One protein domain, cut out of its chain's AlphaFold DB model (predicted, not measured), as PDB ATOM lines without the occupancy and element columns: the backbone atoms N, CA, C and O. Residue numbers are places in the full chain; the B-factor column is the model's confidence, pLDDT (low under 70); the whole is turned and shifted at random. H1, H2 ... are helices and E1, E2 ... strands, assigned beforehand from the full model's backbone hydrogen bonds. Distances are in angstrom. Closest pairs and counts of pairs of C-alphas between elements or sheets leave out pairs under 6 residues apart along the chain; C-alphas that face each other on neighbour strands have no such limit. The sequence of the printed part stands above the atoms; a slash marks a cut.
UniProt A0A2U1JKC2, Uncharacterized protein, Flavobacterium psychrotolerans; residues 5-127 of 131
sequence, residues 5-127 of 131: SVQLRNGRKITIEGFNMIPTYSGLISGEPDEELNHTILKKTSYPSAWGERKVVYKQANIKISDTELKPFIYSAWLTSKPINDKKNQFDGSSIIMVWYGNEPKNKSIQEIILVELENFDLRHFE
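AT A GLANCE: This is residues 5 to 127 of the 131 residues of an uncharacterized protein of Flavobacterium psychrotolerans (UniProt A0A2U1JKC2). A twisted sheet of five strands curls round one helix, H2, which packs on one face of the sheet, while H1 lies off the sheet toward one end of the long axis and the small helix H3 only grazes the sheet. Long links make the two ends of this elongated shape: residues 24 to 34 at one end, residues 82 to 93 at the other. The printed part has 123 residues, with E1, E2, H1, E3, E4, E5, H2 and H3 along the chain; the sheet is mixed, in the order E1, E2, E4, E5, E3. The class is mixed, helices and strands, with under half of the residues in named elements. The whole is compact, with a radius of gyration of the C-alphas of 15.9 A, and spans 53 by 30 by 23 A.

IN THESE COORDINATES: Begin with the sheet at C-alpha 5, (3.984, -32.841, 29.496), where E1, residues 5 to 7, starts. E2, residues 13 to 23, covers 29.1 A and bends by 61 degrees at residue 17. Look next at E4, residues 73 to 81, 25.4 A long, and E5, residues 94 to 102, 24.7 A long, then at the short E3, residues 55 to 58. Find C-alpha 110 at (-3.979, -25.295, 27.049); from there H2 runs 14.5 A to residue 119. H1 is residues 35 to 44, 14.3 A long, and H3, residues 123 to 126, ends at C-alpha 126, (2.228, -33.164, 45.231).

HOW THE PARTS SIT: E4 and E5 form an antiparallel hairpin; look for N 77 and O 98, 2.9 A apart. On the other side of E4 is E2, antiparallel, with N 20 and O 76 at 2.8 A. E1 and E2 form a hairpin, with N 6 and O 14 at 2.8 A, and edge strand E1 is antiparallel to E2. The other edge strand, E3, is parallel to E5 at 20 degrees, with N 57 and O 97 at 2.8 A. E2, H1 and E3 make a split strand-helix-strand unit, two strands running the same way with E4 and E5 between them, and its crossover is right-handed. H2 is on one face of the sheet, which gives two layers; the closest C-alphas of E4 and H2, those of Ala 77 and Ile 114, are 7.5 A apart. E5 and H2 are near each other, with 7 pairs of C-alphas within 10 A. H3 only grazes the sheet; its closest C-alphas to E5 are those of Phe 126 and Ser 94, 5.4 A. H1 is not on the sheet and is apart from H2 and H3. In H1 and H2 every O i to N i+4 pair is within hydrogen-bond range; H3 is too short for one.

THE WHOLE: The C-alphas farthest apart are those of Ser 30 and Lys 88, 54.4 A. The printed part has no cut, and the links E2 to H1, E3 to E4 and E4 to E5 are long. Confidence is low, under 70, at residues 85 to 87, 89 to 93 and 126 to 127.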
ATOM      1  N   SER A   5       3.049 -33.025  28.379       85.06
ATOM      2  CA  SER A   5       3.984 -32.841  29.496       85.06
ATOM      3  C   SER A   5       4.634 -31.472  29.456       85.06
ATOM      4  O   SER A   5       4.994 -30.982  28.389       85.06
ATOM      5  N   VAL A   6       4.829 -30.894  30.633       84.44
ATOM      6  CA  VAL A   6       5.390 -29.563  30.839       84.44
ATOM      7  C   VAL A   6       6.521 -29.664  31.856       84.44
ATOM      8  O   VAL A   6       6.407 -30.386  32.849       84.44
ATOM      9  N   GLN A   7       7.624 -28.962  31.611       84.94
ATOM     10  CA  GLN A   7       8.715 -28.838  32.571       84.94
ATOM     11  C   GLN A   7       8.626 -27.480  33.263       84.94
ATOM     12  O   GLN A   7       8.607 -26.441  32.609       84.94
ATOM     13  N   LEU A   8       8.551 -27.496  34.590       81.06
ATOM     14  CA  LEU A   8       8.572 -26.287  35.404       81.06
ATOM     15  C   LEU A   8       9.991 -25.722  35.508       81.06
ATOM     16  O   LEU A   8      10.974 -26.433  35.297       81.06
ATOM     17  N   ARG A   9      10.104 -24.455  35.922       78.19
ATOM     18  CA  ARG A   9      11.395 -23.756  36.084       78.19
ATOM     19  C   ARG A   9      12.369 -24.472  37.030       78.19
ATOM     20  O   ARG A   9      13.574 -24.357  36.862       78.19
ATOM     21  N   ASN A  10      11.865 -25.245  37.992       75.25
ATOM     22  CA  ASN A  10      12.679 -26.057  38.905       75.25
ATOM     23  C   ASN A  10      13.071 -27.439  38.338       75.25
ATOM     24  O   ASN A  10      13.511 -28.311  39.081       75.25
ATOM     25  N   GLY A  11      12.856 -27.672  37.041       80.88
ATOM     26  CA  GLY A  11      13.181 -28.916  36.348       80.88
ATOM     27  C   GLY A  11      12.141 -30.028  36.508       80.88
ATOM     28  O   GLY A  11      12.242 -31.043  35.815       80.88
ATOM     29  N   ARG A  12      11.121 -29.856  37.363       81.88
ATOM     30  CA  ARG A  12      10.095 -30.879  37.591       81.88
ATOM     31  C   ARG A  12       9.187 -31.033  36.378       81.88
ATOM     32  O   ARG A  12       8.685 -30.054  35.832       81.88
ATOM     33  N   LYS A  13       8.933 -32.284  35.997       87.50
ATOM     34  CA  LYS A  13       8.000 -32.634  34.926       87.50
ATOM     35  C   LYS A  13       6.601 -32.866  35.492       87.50
ATOM     36  O   LYS A  13       6.433 -33.647  36.433       87.50
ATOM     37  N   ILE A  14       5.622 -32.196  34.905       88.31
ATOM     38  CA  ILE A  14       4.198 -32.392  35.164       88.31
ATOM     39  C   ILE A  14       3.558 -32.906  33.883       88.31
ATOM     40  O   ILE A  14       3.858 -32.424  32.789       88.31
ATOM     41  N   THR A  15       2.689 -33.891  34.023       91.00
ATOM     42  CA  THR A  15       1.875 -34.424  32.941       91.00
ATOM     43  C   THR A  15       0.435 -33.968  33.149       91.00
ATOM     44  O   THR A  15      -0.082 -33.979  34.262       91.00
ATOM     45  N   ILE A  16      -0.185 -33.487  32.076       91.69
ATOM     46  CA  ILE A  16      -1.580 -33.061  32.044       91.69
ATOM     47  C   ILE A  16      -2.379 -34.243  31.503       91.69
ATOM     48  O   ILE A  16      -2.292 -34.565  30.316       91.69
ATOM     49  N   GLU A  17      -3.116 -34.897  32.395       92.44
ATOM     50  CA  GLU A  17      -3.974 -36.048  32.082       92.44
ATOM     51  C   GLU A  17      -5.342 -35.602  31.558       92.44
ATOM     52  O   GLU A  17      -5.985 -36.295  30.774       92.44
ATOM     53  N   GLY A  18      -5.789 -34.420  31.982       93.12
ATOM     54  CA  GLY A  18      -7.085 -33.878  31.612       93.12
ATOM     55  C   GLY A  18      -7.147 -32.373  31.809       93.12
ATOM     56  O   GLY A  18      -6.486 -31.809  32.682       93.12
ATOM     57  N   PHE A  19      -7.965 -31.726  30.990       94.44
ATOM     58  CA  PHE A  19      -8.269 -30.309  31.091       94.44
ATOM     59  C   PHE A  19      -9.758 -30.106  30.846       94.44
ATOM     60  O   PHE A  19     -10.331 -30.718  29.946       94.44
ATOM     61  N   ASN A  20     -10.375 -29.259  31.658       95.69
ATOM     62  CA  ASN A  20     -11.774 -28.895  31.550       95.69
ATOM     63  C   ASN A  20     -11.914 -27.381  31.693       95.69
ATOM     64  O   ASN A  20     -11.241 -26.763  32.517       95.69
ATOM     65  N   MET A  21     -12.804 -26.802  30.898       95.12
ATOM     66  CA  MET A  21     -13.144 -25.387  30.933       95.12
ATOM     67  C   MET A  21     -14.656 -25.272  30.800       95.12
ATOM     68  O   MET A  21     -15.228 -25.788  29.841       95.12
ATOM     69  N   ILE A  22     -15.288 -24.579  31.741       94.88
ATOM     70  CA  ILE A  22     -16.723 -24.294  31.701       94.88
ATOM     71  C   ILE A  22     -16.968 -22.810  31.973       94.88
ATOM     72  O   ILE A  22     -16.212 -22.207  32.739       94.88
ATOM     73  N   PRO A  23     -18.007 -22.199  31.381       94.38
ATOM     74  CA  PRO A  23     -18.437 -20.869  31.788       94.38
ATOM     75  C   PRO A  23     -18.844 -20.868  33.266       94.38
ATOM     76  O   PRO A  23     -19.549 -21.768  33.720       94.38
ATOM     77  N   THR A  24     -18.432 -19.848  34.012       95.00
ATOM     78  CA  THR A  24     -18.701 -19.703  35.453       95.00
ATOM     79  C   THR A  24     -20.189 -19.679  35.772       95.00
ATOM     80  O   THR A  24     -20.632 -20.294  36.737       95.00
ATOM     81  N   TYR A  25     -20.959 -19.015  34.919       93.25
ATOM     82  CA  TYR A  25     -22.407 -18.871  35.045       93.25
ATOM     83  C   TYR A  25     -23.168 -19.892  34.187       93.25
ATOM     84  O   TYR A  25     -24.341 -19.699  33.871       93.25
ATOM     85  N   SER A  26     -22.500 -20.972  33.765       87.62
ATOM     86  CA  SER A  26     -23.128 -22.028  32.970       87.62
ATOM     87  C   SER A  26     -24.334 -22.612  33.711       87.62
ATOM     88  O   SER A  26     -24.238 -22.977  34.881       87.62
ATOM     89  N   GLY A  27     -25.469 -22.712  33.018       81.56
ATOM     90  CA  GLY A  27     -26.723 -23.217  33.584       81.56
ATOM     91  C   GLY A  27     -27.649 -22.143  34.163       81.56
ATOM     92  O   GLY A  27     -28.767 -22.478  34.550       81.56
ATOM     93  N   LEU A  28     -27.244 -20.868  34.183       85.38
ATOM     94  CA  LEU A  28     -28.171 -19.765  34.433       85.38
ATOM     95  C   LEU A  28     -28.939 -19.422  33.153       85.38
ATOM     96  O   LEU A  28     -28.347 -19.220  32.096       85.38
ATOM     97  N   ILE A  29     -30.267 -19.364  33.261       77.88
ATOM     98  CA  ILE A  29     -31.158 -19.009  32.144       77.88
ATOM     99  C   ILE A  29     -31.231 -17.483  31.982       77.88
ATOM    100  O   ILE A  29     -31.273 -16.973  30.867       77.88
ATOM    101  N   SER A  30     -31.237 -16.757  33.099       77.62
ATOM    102  CA  SER A  30     -31.291 -15.296  33.169       77.62
ATOM    103  C   SER A  30     -30.829 -14.826  34.549       77.62
ATOM    104  O   SER A  30     -30.942 -15.582  35.515       77.62
ATOM    105  N   GLY A  31     -30.382 -13.577  34.650       78.44
ATOM    106  CA  GLY A  31     -29.961 -12.944  35.901       78.44
ATOM    107  C   GLY A  31     -28.646 -12.196  35.729       78.44
ATOM    108  O   GLY A  31     -27.814 -12.583  34.908       78.44
ATOM    109  N   GLU A  32     -28.479 -11.113  36.481       84.81
ATOM    110  CA  GLU A  32     -27.212 -10.387  36.551       84.81
ATOM    111  C   GLU A  32     -26.333 -10.992  37.653       84.81
ATOM    112  O   GLU A  32     -26.862 -11.460  38.664       84.81
ATOM    113  N   PRO A  33     -25.001 -11.031  37.477       89.00
ATOM    114  CA  PRO A  33     -24.097 -11.437  38.542       89.00
ATOM    115  C   PRO A  33     -24.255 -10.574  39.799       89.00
ATOM    116  O   PRO A  33     -24.175  -9.347  39.743       89.00
ATOM    117  N   ASP A  34     -24.418 -11.231  40.945       91.75
ATOM    118  CA  ASP A  34     -24.452 -10.596  42.259       91.75
ATOM    119  C   ASP A  34     -23.645 -11.402  43.291       91.75
ATOM    120  O   ASP A  34     -23.095 -12.475  43.013       91.75
ATOM    121  N   GLU A  35     -23.522 -10.863  44.503       91.69
ATOM    122  CA  GLU A  35     -22.730 -11.483  45.565       91.69
ATOM    123  C   GLU A  35     -23.293 -12.840  46.027       91.69
ATOM    124  O   GLU A  35     -22.522 -13.777  46.258       91.69
ATOM    125  N   GLU A  36     -24.617 -12.978  46.128       92.00
ATOM    126  CA  GLU A  36     -25.271 -14.198  46.616       92.00
ATOM    127  C   GLU A  36     -25.115 -15.351  45.616       92.00
ATOM    128  O   GLU A  36     -24.741 -16.480  45.975       92.00
ATOM    129  N   LEU A  37     -25.339 -15.055  44.339       92.00
ATOM    130  CA  LEU A  37     -25.124 -15.964  43.231       92.00
ATOM    131  C   LEU A  37     -23.657 -16.392  43.162       92.00
ATOM    132  O   LEU A  37     -23.368 -17.591  43.090       92.00
ATOM    133  N   ASN A  38     -22.724 -15.444  43.254       93.19
ATOM    134  CA  ASN A  38     -21.294 -15.745  43.250       93.19
ATOM    135  C   ASN A  38     -20.895 -16.653  44.412       93.19
ATOM    136  O   ASN A  38     -20.144 -17.611  44.218       93.19
ATOM    137  N   HIS A  39     -21.425 -16.409  45.612       92.25
ATOM    138  CA  HIS A  39     -21.180 -17.270  46.769       92.25
ATOM    139  C   HIS A  39     -21.691 -18.694  46.537       92.25
ATOM    140  O   HIS A  39     -21.024 -19.674  46.876       92.25
ATOM    141  N   THR A  40     -22.860 -18.823  45.908       92.12
ATOM    142  CA  THR A  40     -23.436 -20.121  45.540       92.12
ATOM    143  C   THR A  40     -22.576 -20.853  44.511       92.12
ATOM    144  O   THR A  40     -22.315 -22.048  44.670       92.12
ATOM    145  N   ILE A  41     -22.101 -20.150  43.481       93.62
ATOM    146  CA  ILE A  41     -21.210 -20.702  42.456       93.62
ATOM    147  C   ILE A  41     -19.903 -21.179  43.092       93.62
ATOM    148  O   ILE A  41     -19.498 -22.320  42.863       93.62
ATOM    149  N   LEU A  42     -19.273 -20.365  43.941       92.88
ATOM    150  CA  LEU A  42     -18.024 -20.722  44.620       92.88
ATOM    151  C   LEU A  42     -18.177 -21.979  45.481       92.88
ATOM    152  O   LEU A  42     -17.329 -22.866  45.425       92.88
ATOM    153  N   LYS A  43     -19.285 -22.103  46.223       92.25
ATOM    154  CA  LYS A  43     -19.583 -23.293  47.040       92.25
ATOM    155  C   LYS A  43     -19.797 -24.562  46.218       92.25
ATOM    156  O   LYS A  43     -19.470 -25.647  46.687       92.25
ATOM    157  N   LYS A  44     -20.389 -24.441  45.028       91.69
ATOM    158  CA  LYS A  44     -20.705 -25.580  44.149       91.69
ATOM    159  C   LYS A  44     -19.583 -25.921  43.173       91.69
ATOM    160  O   LYS A  44     -19.658 -26.945  42.496       91.69
ATOM    161  N   THR A  45     -18.564 -25.072  43.076       93.75
ATOM    162  CA  THR A  45     -17.487 -25.243  42.107       93.75
ATOM    163  C   THR A  45     -16.689 -26.503  42.395       93.75
ATOM    164  O   THR A  45     -16.173 -26.729  43.489       93.75
ATOM    165  N   SER A  46     -16.587 -27.339  41.370       93.38
ATOM    166  CA  SER A  46     -15.923 -28.631  41.426       93.38
ATOM    167  C   SER A  46     -15.257 -28.931  40.086       93.38
ATOM    168  O   SER A  46     -15.241 -28.101  39.176       93.38
ATOM    169  N   TYR A  47     -14.689 -30.121  39.977       94.50
ATOM    170  CA  TYR A  47     -14.087 -30.659  38.768       94.50
ATOM    171  C   TYR A  47     -14.960 -31.785  38.185       94.50
ATOM    172  O   TYR A  47     -15.866 -32.277  38.863       94.50
ATOM    173  N   PRO A  48     -14.726 -32.204  36.925       95.75
ATOM    174  CA  PRO A  48     -15.492 -33.284  36.309       95.75
ATOM    175  C   PRO A  48     -15.504 -34.559  37.159       95.75
ATOM    176  O   PRO A  48     -14.454 -35.131  37.445       95.75
ATOM    177  N   SER A  49     -16.698 -35.051  37.499       93.88
ATOM    178  CA  SER A  49     -16.870 -36.270  38.308       93.88
ATOM    179  C   SER A  49     -16.248 -37.510  37.660       93.88
ATOM    180  O   SER A  49     -15.764 -38.396  38.358       93.88
ATOM    181  N   ALA A  50     -16.182 -37.542  36.325       95.25
ATOM    182  CA  ALA A  50     -15.531 -38.598  35.554       95.25
ATOM    183  C   ALA A  50     -14.026 -38.743  35.850       95.25
ATOM    184  O   ALA A  50     -13.438 -39.773  35.527       95.25
ATOM    185  N   TRP A  51     -13.387 -37.738  36.459       93.50
ATOM    186  CA  TRP A  51     -11.995 -37.852  36.888       93.50
ATOM    187  C   TRP A  51     -11.849 -38.685  38.164       93.50
ATOM    188  O   TRP A  51     -10.745 -39.146  38.433       93.50
ATOM    189  N   GLY A  52     -12.932 -38.966  38.894       91.19
ATOM    190  CA  GLY A  52     -12.906 -39.712  40.151       91.19
ATOM    191  C   GLY A  52     -12.330 -38.902  41.314       91.19
ATOM    192  O   GLY A  52     -11.824 -37.795  41.131       91.19
ATOM    193  N   GLU A  53     -12.407 -39.455  42.522       88.25
ATOM    194  CA  GLU A  53     -11.946 -38.765  43.728       88.25
ATOM    195  C   GLU A  53     -10.431 -38.548  43.718       88.25
ATOM    196  O   GLU A  53      -9.635 -39.475  43.533       88.25
ATOM    197  N   ARG A  54     -10.023 -37.293  43.921       87.81
ATOM    198  CA  ARG A  54      -8.623 -36.878  44.009       87.81
ATOM    199  C   ARG A  54      -8.450 -35.738  44.990       87.81
ATOM    200  O   ARG A  54      -9.369 -34.955  45.234       87.81
ATOM    201  N   LYS A  55      -7.208 -35.576  45.449       87.94
ATOM    202  CA  LYS A  55      -6.760 -34.331  46.067       87.94
ATOM    203  C   LYS A  55      -7.002 -33.181  45.090       87.94
ATOM    204  O   LYS A  55      -6.626 -33.260  43.920       87.94
ATOM    205  N   VAL A  56      -7.618 -32.121  45.589       90.00
ATOM    206  CA  VAL A  56      -7.951 -30.932  44.812       90.00
ATOM    207  C   VAL A  56      -7.377 -29.698  45.489       90.00
ATOM    208  O   VAL A  56      -7.357 -29.599  46.714       90.00
ATOM    209  N   VAL A  57      -6.896 -28.760  44.681       91.25
ATOM    210  CA  VAL A  57      -6.479 -27.434  45.123       91.25
ATOM    211  C   VAL A  57      -7.284 -26.397  44.367       91.25
ATOM    212  O   VAL A  57      -7.211 -26.305  43.141       91.25
ATOM    213  N   TYR A  58      -8.023 -25.597  45.127       91.00
ATOM    214  CA  TYR A  58      -8.766 -24.453  44.624       91.00
ATOM    215  C   TYR A  58      -7.918 -23.196  44.787       91.00
ATOM    216  O   TYR A  58      -7.604 -22.788  45.907       91.00
ATOM    217  N   LYS A  59      -7.558 -22.555  43.678       90.12
ATOM    218  CA  LYS A  59      -6.941 -21.230  43.722       90.12
ATOM    219  C   LYS A  59      -8.009 -20.185  44.020       90.12
ATOM    220  O   LYS A  59      -8.846 -19.887  43.174       90.12
ATOM    221  N   GLN A  60      -7.946 -19.618  45.220       83.19
ATOM    222  CA  GLN A  60      -8.890 -18.592  45.676       83.19
ATOM    223  C   GLN A  60      -8.430 -17.155  45.382       83.19
ATOM    224  O   GLN A  60      -9.183 -16.208  45.585       83.19
ATOM    225  N   ALA A  61      -7.205 -16.973  44.888       84.19
ATOM    226  CA  ALA A  61      -6.690 -15.654  44.542       84.19
ATOM    227  C   ALA A  61      -7.217 -15.184  43.177       84.19
ATOM    228  O   ALA A  61      -7.266 -15.963  42.226       84.19
ATOM    229  N   ASN A  62      -7.526 -13.885  43.068       86.62
ATOM    230  CA  ASN A  62      -7.876 -13.222  41.806       86.62
ATOM    231  C   ASN A  62      -9.043 -13.908  41.059       86.62
ATOM    232  O   ASN A  62      -8.955 -14.163  39.861       86.62
ATOM    233  N   ILE A  63     -10.114 -14.270  41.768       93.00
ATOM    234  CA  ILE A  63     -11.280 -14.970  41.189       93.00
ATOM    235  C   ILE A  63     -12.350 -14.019  40.632       93.00
ATOM    236  O   ILE A  63     -13.181 -14.441  39.831       93.00
ATOM    237  N   LYS A  64     -12.321 -12.749  41.044       92.56
ATOM    238  CA  LYS A  64     -13.290 -11.705  40.692       92.56
ATOM    239  C   LYS A  64     -12.749 -10.766  39.605       92.56
ATOM    240  O   LYS A  64     -11.545 -10.523  39.556       92.56
ATOM    241  N   ILE A  65     -13.636 -10.253  38.753       91.69
ATOM    242  CA  ILE A  65     -13.394  -9.126  37.831       91.69
ATOM    243  C   ILE A  65     -13.792  -7.809  38.502       91.69
ATOM    244  O   ILE A  65     -13.081  -6.814  38.381       91.69
ATOM    245  N   SER A  66     -14.905  -7.825  39.227       90.88
ATOM    246  CA  SER A  66     -15.447  -6.712  40.005       90.88
ATOM    247  C   SER A  66     -16.018  -7.254  41.317       90.88
ATOM    248  O   SER A  66     -16.012  -8.465  41.549       90.88
ATOM    249  N   ASP A  67     -16.529  -6.391  42.194       85.75
ATOM    250  CA  ASP A  67     -17.094  -6.835  43.474       85.75
ATOM    251  C   ASP A  67     -18.251  -7.836  43.302       85.75
ATOM    252  O   ASP A  67     -18.388  -8.765  44.112       85.75
ATOM    253  N   THR A  68     -19.001  -7.697  42.203       88.56
ATOM    254  CA  THR A  68     -20.204  -8.468  41.859       88.56
ATOM    255  C   THR A  68     -19.997  -9.499  40.755       88.56
ATOM    256  O   THR A  68     -20.900 -10.289  40.498       88.56
ATOM    257  N   GLU A  69     -18.822  -9.568  40.123       93.12
ATOM    258  CA  GLU A  69     -18.577 -10.495  39.014       93.12
ATOM    259  C   GLU A  69     -17.366 -11.391  39.269       93.12
ATOM    260  O   GLU A  69     -16.235 -10.932  39.441       93.12
ATOM    261  N   LEU A  70     -17.580 -12.705  39.211       95.00
ATOM    262  CA  LEU A  70     -16.519 -13.691  39.025       95.00
ATOM    263  C   LEU A  70     -15.976 -13.656  37.593       95.00
ATOM    264  O   LEU A  70     -16.675 -13.300  36.644       95.00
ATOM    265  N   LYS A  71     -14.731 -14.106  37.423       95.62
ATOM    266  CA  LYS A  71     -14.160 -14.343  36.094       95.62
ATOM    267  C   LYS A  71     -15.021 -15.323  35.285       95.62
ATOM    268  O   LYS A  71     -15.621 -16.222  35.872       95.62
ATOM    269  N   PRO A  72     -15.054 -15.198  33.948       94.25
ATOM    270  CA  PRO A  72     -16.050 -15.847  33.098       94.25
ATOM    271  C   PRO A  72     -15.903 -17.360  32.977       94.25
ATOM    272  O   PRO A  72     -16.872 -18.009  32.589       94.25
ATOM    273  N   PHE A  73     -14.734 -17.928  33.284       95.38
ATOM    274  CA  PHE A  73     -14.496 -19.363  33.161       95.38
ATOM    275  C   PHE A  73     -13.947 -19.978  34.444       95.38
ATOM    276  O   PHE A  73     -13.065 -19.420  35.103       95.38
ATOM    277  N   ILE A  74     -14.420 -21.191  34.719       95.75
ATOM    278  CA  ILE A  74     -13.843 -22.119  35.684       95.75
ATOM    279  C   ILE A  74     -13.016 -23.124  34.897       95.75
ATOM    280  O   ILE A  74     -13.507 -23.803  33.990       95.75
ATOM    281  N   TYR A  75     -11.754 -23.229  35.273       95.94
ATOM    282  CA  TYR A  75     -10.813 -24.178  34.717       95.94
ATOM    283  C   TYR A  75     -10.537 -25.289  35.711       95.94
ATOM    284  O   TYR A  75     -10.490 -25.077  36.924       95.94
ATOM    285  N   SER A  76     -10.306 -26.486  35.191       95.81
ATOM    286  CA  SER A  76      -9.784 -27.601  35.965       95.81
ATOM    287  C   SER A  76      -8.705 -28.312  35.163       95.81
ATOM    288  O   SER A  76      -8.874 -28.556  33.969       95.81
ATOM    289  N   ALA A  77      -7.604 -28.671  35.811       94.81
ATOM    290  CA  ALA A  77      -6.561 -29.494  35.214       94.81
ATOM    291  C   ALA A  77      -6.254 -30.677  36.123       94.81
ATOM    292  O   ALA A  77      -5.999 -30.498  37.314       94.81
ATOM    293  N   TRP A  78      -6.256 -31.873  35.542       93.75
ATOM    294  CA  TRP A  78      -5.745 -33.070  36.184       93.75
ATOM    295  C   TRP A  78      -4.257 -33.186  35.877       93.75
ATOM    296  O   TRP A  78      -3.848 -33.384  34.732       93.75
ATOM    297  N   LEU A  79      -3.457 -33.031  36.926       91.44
ATOM    298  CA  LEU A  79      -2.010 -32.998  36.871       91.44
ATOM    299  C   LEU A  79      -1.425 -34.202  37.598       91.44
ATOM    300  O   LEU A  79      -1.777 -34.484  38.745       91.44
ATOM    301  N   THR A  80      -0.476 -34.864  36.957       89.25
ATOM    302  CA  THR A  80       0.320 -35.933  37.552       89.25
ATOM    303  C   THR A  80       1.794 -35.556  37.532       89.25
ATOM    304  O   THR A  80       2.289 -34.836  36.662       89.25
ATOM    305  N   SER A  81       2.528 -36.009  38.538       86.31
ATOM    306  CA  SER A  81       3.980 -35.877  38.586       86.31
ATOM    307  C   SER A  81       4.570 -37.043  39.365       86.31
ATOM    308  O   SER A  81       3.858 -37.761  40.069       86.31
ATOM    309  N   LYS A  82       5.893 -37.208  39.286       82.06
ATOM    310  CA  LYS A  82       6.601 -38.092  40.216       82.06
ATOM    311  C   LYS A  82       6.301 -37.649  41.654       82.06
ATOM    312  O   LYS A  82       6.289 -36.436  41.891       82.06
ATOM    313  N   PRO A  83       6.057 -38.570  42.594       73.31
ATOM    314  CA  PRO A  83       5.770 -38.214  43.980       73.31
ATOM    315  C   PRO A  83       6.971 -37.504  44.622       73.31
ATOM    316  O   PRO A  83       8.123 -37.763  44.270       73.31
ATOM    317  N   ILE A  84       6.708 -36.583  45.555       71.31
ATOM    318  CA  ILE A  84       7.769 -35.988  46.383       71.31
ATOM    319  C   ILE A  84       8.005 -36.898  47.589       71.31
ATOM    320  O   ILE A  84       7.045 -37.349  48.209       71.31
ATOM    321  N   ASN A  85       9.273 -37.115  47.949       66.69
ATOM    322  CA  ASN A  85       9.692 -37.831  49.162       66.69
ATOM    323  C   ASN A  85       9.256 -39.305  49.250       66.69
ATOM    324  O   ASN A  85       9.223 -39.869  50.345       66.69
ATOM    325  N   ASP A  86       9.006 -39.965  48.118       69.81
ATOM    326  CA  ASP A  86       8.741 -41.404  48.085       69.81
ATOM    327  C   ASP A  86      10.030 -42.230  48.238       69.81
ATOM    328  O   ASP A  86      10.557 -42.821  47.300       69.81
ATOM    329  N   LYS A  87      10.576 -42.255  49.458       69.75
ATOM    330  CA  LYS A  87      11.815 -42.986  49.768       69.75
ATOM    331  C   LYS A  87      11.677 -44.504  49.610       69.75
ATOM    332  O   LYS A  87      12.693 -45.187  49.532       69.75
ATOM    333  N   LYS A  88      10.447 -45.026  49.622       76.62
ATOM    334  CA  LYS A  88      10.152 -46.462  49.550       76.62
ATOM    335  C   LYS A  88       9.690 -46.906  48.158       76.62
ATOM    336  O   LYS A  88       9.433 -48.092  47.993       76.62
ATOM    337  N   ASN A  89       9.615 -45.990  47.183       68.88
ATOM    338  CA  ASN A  89       9.013 -46.227  45.864       68.88
ATOM    339  C   ASN A  89       7.631 -46.898  45.971       68.88
ATOM    340  O   ASN A  89       7.324 -47.829  45.232       68.88
ATOM    341  N   GLN A  90       6.838 -46.484  46.959       67.38
ATOM    342  CA  GLN A  90       5.533 -47.075  47.254       67.38
ATOM    343  C   GLN A  90       4.387 -46.378  46.506       67.38
ATOM    344  O   GLN A  90       3.245 -46.822  46.587       67.38
ATOM    345  N   PHE A  91       4.671 -45.273  45.812       66.12
ATOM    346  CA  PHE A  91       3.697 -44.495  45.067       66.12
ATOM    347  C   PHE A  91       4.105 -44.395  43.595       66.12
ATOM    348  O   PHE A  91       5.155 -43.856  43.253       66.12
ATOM    349  N   ASP A  92       3.213 -44.799  42.695       59.12
ATOM    350  CA  ASP A  92       3.452 -44.695  41.248       59.12
ATOM    351  C   ASP A  92       3.349 -43.250  40.717       59.12
ATOM    352  O   ASP A  92       3.660 -42.962  39.559       59.12
ATOM    353  N   GLY A  93       2.915 -42.309  41.560       64.81
ATOM    354  CA  GLY A  93       2.679 -40.922  41.184       64.81
ATOM    355  C   GLY A  93       2.153 -40.070  42.334       64.81
ATOM    356  O   GLY A  93       1.761 -40.558  43.394       64.81
ATOM    357  N   SER A  94       2.108 -38.765  42.093       77.75
ATOM    358  CA  SER A  94       1.226 -37.857  42.815       77.75
ATOM    359  C   SER A  94       0.270 -37.226  41.811       77.75
ATOM    360  O   SER A  94       0.688 -36.803  40.730       77.75
ATOM    361  N   SER A  95      -1.017 -37.231  42.151       86.88
ATOM    362  CA  SER A  95      -2.117 -36.838  41.277       86.88
ATOM    363  C   SER A  95      -2.945 -35.772  41.974       86.88
ATOM    364  O   SER A  95      -3.377 -35.962  43.114       86.88
ATOM    365  N   ILE A  96      -3.156 -34.653  41.294       90.69
ATOM    366  CA  ILE A  96      -3.891 -33.521  41.834       90.69
ATOM    367  C   ILE A  96      -4.786 -32.897  40.778       90.69
ATOM    368  O   ILE A  96      -4.430 -32.814  39.601       90.69
ATOM    369  N   ILE A  97      -5.938 -32.411  41.224       92.62
ATOM    370  CA  ILE A  97      -6.764 -31.509  40.439       92.62
ATOM    371  C   ILE A  97      -6.493 -30.076  40.878       92.62
ATOM    372  O   ILE A  97      -6.624 -29.743  42.053       92.62
ATOM    373  N   MET A  98      -6.132 -29.214  39.937       93.50
ATOM    374  CA  MET A  98      -6.087 -27.773  40.164       93.50
ATOM    375  C   MET A  98      -7.357 -27.154  39.591       93.50
ATOM    376  O   MET A  98      -7.666 -27.399  38.426       93.50
ATOM    377  N   VAL A  99      -8.070 -26.359  40.386       95.19
ATOM    378  CA  VAL A  99      -9.263 -25.609  39.964       95.19
ATOM    379  C   VAL A  99      -9.009 -24.120  40.166       95.19
ATOM    380  O   VAL A  99      -8.537 -23.707  41.228       95.19
ATOM    381  N   TRP A 100      -9.300 -23.308  39.153       95.25
ATOM    382  CA  TRP A 100      -9.118 -21.858  39.217       95.25
ATOM    383  C   TRP A 100     -10.107 -21.120  38.318       95.25
ATOM    384  O   TRP A 100     -10.672 -21.684  37.383       95.25
ATOM    385  N   TYR A 101     -10.279 -19.833  38.600       95.12
ATOM    386  CA  TYR A 101     -11.092 -18.922  37.808       95.12
ATOM    387  C   TYR A 101     -10.205 -18.109  36.870       95.12
ATOM    388  O   TYR A 101      -9.190 -17.539  37.286       95.12
ATOM    389  N   GLY A 102     -10.581 -18.031  35.599       93.69
ATOM    390  CA  GLY A 102      -9.776 -17.381  34.572       93.69
ATOM    391  C   GLY A 102     -10.610 -16.592  33.567       93.69
ATOM    392  O   GLY A 102     -11.817 -16.782  33.419       93.69
ATOM    393  N   ASN A 103      -9.928 -15.679  32.886       92.06
ATOM    394  CA  ASN A 103     -10.494 -14.957  31.756       92.06
ATOM    395  C   ASN A 103     -10.530 -15.860  30.526       92.06
ATOM    396  O   ASN A 103      -9.843 -16.877  30.480       92.06
ATOM    397  N   GLU A 104     -11.271 -15.435  29.511       88.69
ATOM    398  CA  GLU A 104     -11.299 -16.098  28.212       88.69
ATOM    399  C   GLU A 104      -9.877 -16.379  27.679       88.69
ATOM    400  O   GLU A 104      -9.017 -15.485  27.710       88.69
ATOM    401  N   PRO A 105      -9.600 -17.596  27.176       85.81
ATOM    402  CA  PRO A 105      -8.270 -17.980  26.729       85.81
ATOM    403  C   PRO A 105      -8.006 -17.443  25.317       85.81
ATOM    404  O   PRO A 105      -7.902 -18.192  24.350       85.81
ATOM    405  N   LYS A 106      -7.914 -16.118  25.175       84.31
ATOM    406  CA  LYS A 106      -7.642 -15.477  23.883       84.31
ATOM    407  C   LYS A 106      -6.255 -15.882  23.385       84.31
ATOM    408  O   LYS A 106      -5.256 -15.515  24.001       84.31
ATOM    409  N   ASN A 107      -6.206 -16.619  22.275       84.56
ATOM    410  CA  ASN A 107      -4.986 -17.055  21.581       84.56
ATOM    411  C   ASN A 107      -3.973 -17.820  22.453       84.56
ATOM    412  O   ASN A 107      -2.786 -17.824  22.139       84.56
ATOM    413  N   LYS A 108      -4.421 -18.461  23.540       86.62
ATOM    414  CA  LYS A 108      -3.567 -19.285  24.404       86.62
ATOM    415  C   LYS A 108      -3.879 -20.759  24.206       86.62
ATOM    416  O   LYS A 108      -5.035 -21.175  24.261       86.62
ATOM    417  N   SER A 109      -2.840 -21.561  24.041       88.12
ATOM    418  CA  SER A 109      -2.920 -23.013  24.138       88.12
ATOM    419  C   SER A 109      -3.215 -23.455  25.576       88.12
ATOM    420  O   SER A 109      -2.907 -22.761  26.546       88.12
ATOM    421  N   ILE A 110      -3.754 -24.668  25.732       86.25
ATOM    422  CA  ILE A 110      -3.979 -25.295  27.049       86.25
ATOM    423  C   ILE A 110      -2.684 -25.328  27.875       86.25
ATOM    424  O   ILE A 110      -2.707 -25.080  29.079       86.25
ATOM    425  N   GLN A 111      -1.548 -25.584  27.219       85.94
ATOM    426  CA  GLN A 111      -0.224 -25.545  27.838       85.94
ATOM    427  C   GLN A 111       0.073 -24.196  28.471       85.94
ATOM    428  O   GLN A 111       0.448 -24.149  29.637       85.94
ATOM    429  N   GLU A 112      -0.104 -23.115  27.716       87.94
ATOM    430  CA  GLU A 112       0.180 -21.758  28.181       87.94
ATOM    431  C   GLU A 112      -0.754 -21.347  29.318       87.94
ATOM    432  O   GLU A 112      -0.299 -20.749  30.290       87.94
ATOM    433  N   ILE A 113      -2.040 -21.708  29.236       88.88
ATOM    434  CA  ILE A 113      -3.008 -21.446  30.309       88.88
ATOM    435  C   ILE A 113      -2.552 -22.130  31.602       88.88
ATOM    436  O   ILE A 113      -2.473 -21.487  32.645       88.88
ATOM    437  N   ILE A 114      -2.225 -23.423  31.540       87.88
ATOM    438  CA  ILE A 114      -1.827 -24.191  32.724       87.88
ATOM    439  C   ILE A 114      -0.461 -23.728  33.247       87.88
ATOM    440  O   ILE A 114      -0.281 -23.629  34.456       87.88
ATOM    441  N   LEU A 115       0.494 -23.420  32.365       86.75
ATOM    442  CA  LEU A 115       1.833 -22.958  32.737       86.75
ATOM    443  C   LEU A 115       1.790 -21.693  33.586       86.75
ATOM    444  O   LEU A 115       2.403 -21.672  34.650       86.75
ATOM    445  N   VAL A 116       1.029 -20.683  33.151       86.38
ATOM    446  CA  VAL A 116       0.840 -19.433  33.904       86.38
ATOM    447  C   VAL A 116       0.340 -19.722  35.317       86.38
ATOM    448  O   VAL A 116       0.802 -19.127  36.290       86.38
ATOM    449  N   GLU A 117      -0.573 -20.680  35.453       86.19
ATOM    450  CA  GLU A 117      -1.094 -21.051  36.760       86.19
ATOM    451  C   GLU A 117      -0.097 -21.858  37.594       86.19
ATOM    452  O   GLU A 117      -0.038 -21.690  38.814       86.19
ATOM    453  N   LEU A 118       0.724 -22.691  36.964       83.19
ATOM    454  CA  LEU A 118       1.735 -23.483  37.653       83.19
ATOM    455  C   LEU A 118       2.941 -22.671  38.130       83.19
ATOM    456  O   LEU A 118       3.592 -23.099  39.081       83.19
ATOM    457  N   GLU A 119       3.228 -21.505  37.545       78.81
ATOM    458  CA  GLU A 119       4.353 -20.655  37.977       78.81
ATOM    459  C   GLU A 119       4.265 -20.245  39.452       78.81
ATOM    460  O   GLU A 119       5.286 -20.184  40.131       78.81
ATOM    461  N   ASN A 120       3.050 -20.026  39.957       71.75
ATOM    462  CA  ASN A 120       2.792 -19.634  41.347       71.75
ATOM    463  C   ASN A 120       2.198 -20.776  42.187       71.75
ATOM    464  O   ASN A 120       1.653 -20.540  43.266       71.75
ATOM    465  N   PHE A 121       2.215 -22.008  41.675       76.00
ATOM    466  CA  PHE A 121       1.601 -23.145  42.348       76.00
ATOM    467  C   PHE A 121       2.563 -23.777  43.355       76.00
ATOM    468  O   PHE A 121       3.678 -24.172  43.013       76.00
ATOM    469  N   ASP A 122       2.114 -23.924  44.602       75.81
ATOM    470  CA  ASP A 122       2.893 -24.609  45.628       75.81
ATOM    471  C   ASP A 122       2.957 -26.112  45.334       75.81
ATOM    472  O   ASP A 122       1.982 -26.854  45.462       75.81
ATOM    473  N   LEU A 123       4.139 -26.579  44.947       71.88
ATOM    474  CA  LEU A 123       4.350 -27.967  44.563       71.88
ATOM    475  C   LEU A 123       4.290 -28.943  45.733       71.88
ATOM    476  O   LEU A 123       4.176 -30.141  45.471       71.88
ATOM    477  N   ARG A 124       4.298 -28.472  46.988       71.75
ATOM    478  CA  ARG A 124       4.063 -29.318  48.170       71.75
ATOM    479  C   ARG A 124       2.701 -30.002  48.128       71.75
ATOM    480  O   ARG A 124       2.500 -31.034  48.752       71.75
ATOM    481  N   HIS A 125       1.766 -29.518  47.315       71.12
ATOM    482  CA  HIS A 125       0.520 -30.241  47.097       71.12
ATOM    483  C   HIS A 125       0.712 -31.619  46.438       71.12
ATOM    484  O   HIS A 125      -0.135 -32.487  46.643       71.12
ATOM    485  N   PHE A 126       1.826 -31.845  45.734       67.69
ATOM    486  CA  PHE A 126       2.228 -33.164  45.231       67.69
ATOM    487  C   PHE A 126       2.991 -34.016  46.268       67.69
ATOM    488  O   PHE A 126       3.510 -35.085  45.935       67.69
ATOM    489  N   GLU A 127       3.139 -33.543  47.509       64.06
ATOM    490  CA  GLU A 127       3.601 -34.380  48.615       64.06
ATOM    491  C   GLU A 127       2.458 -35.312  49.008       64.06
ATOM    492  O   GLU A 127       1.359 -34.878  49.379       64.06
TER     493      GLU A 127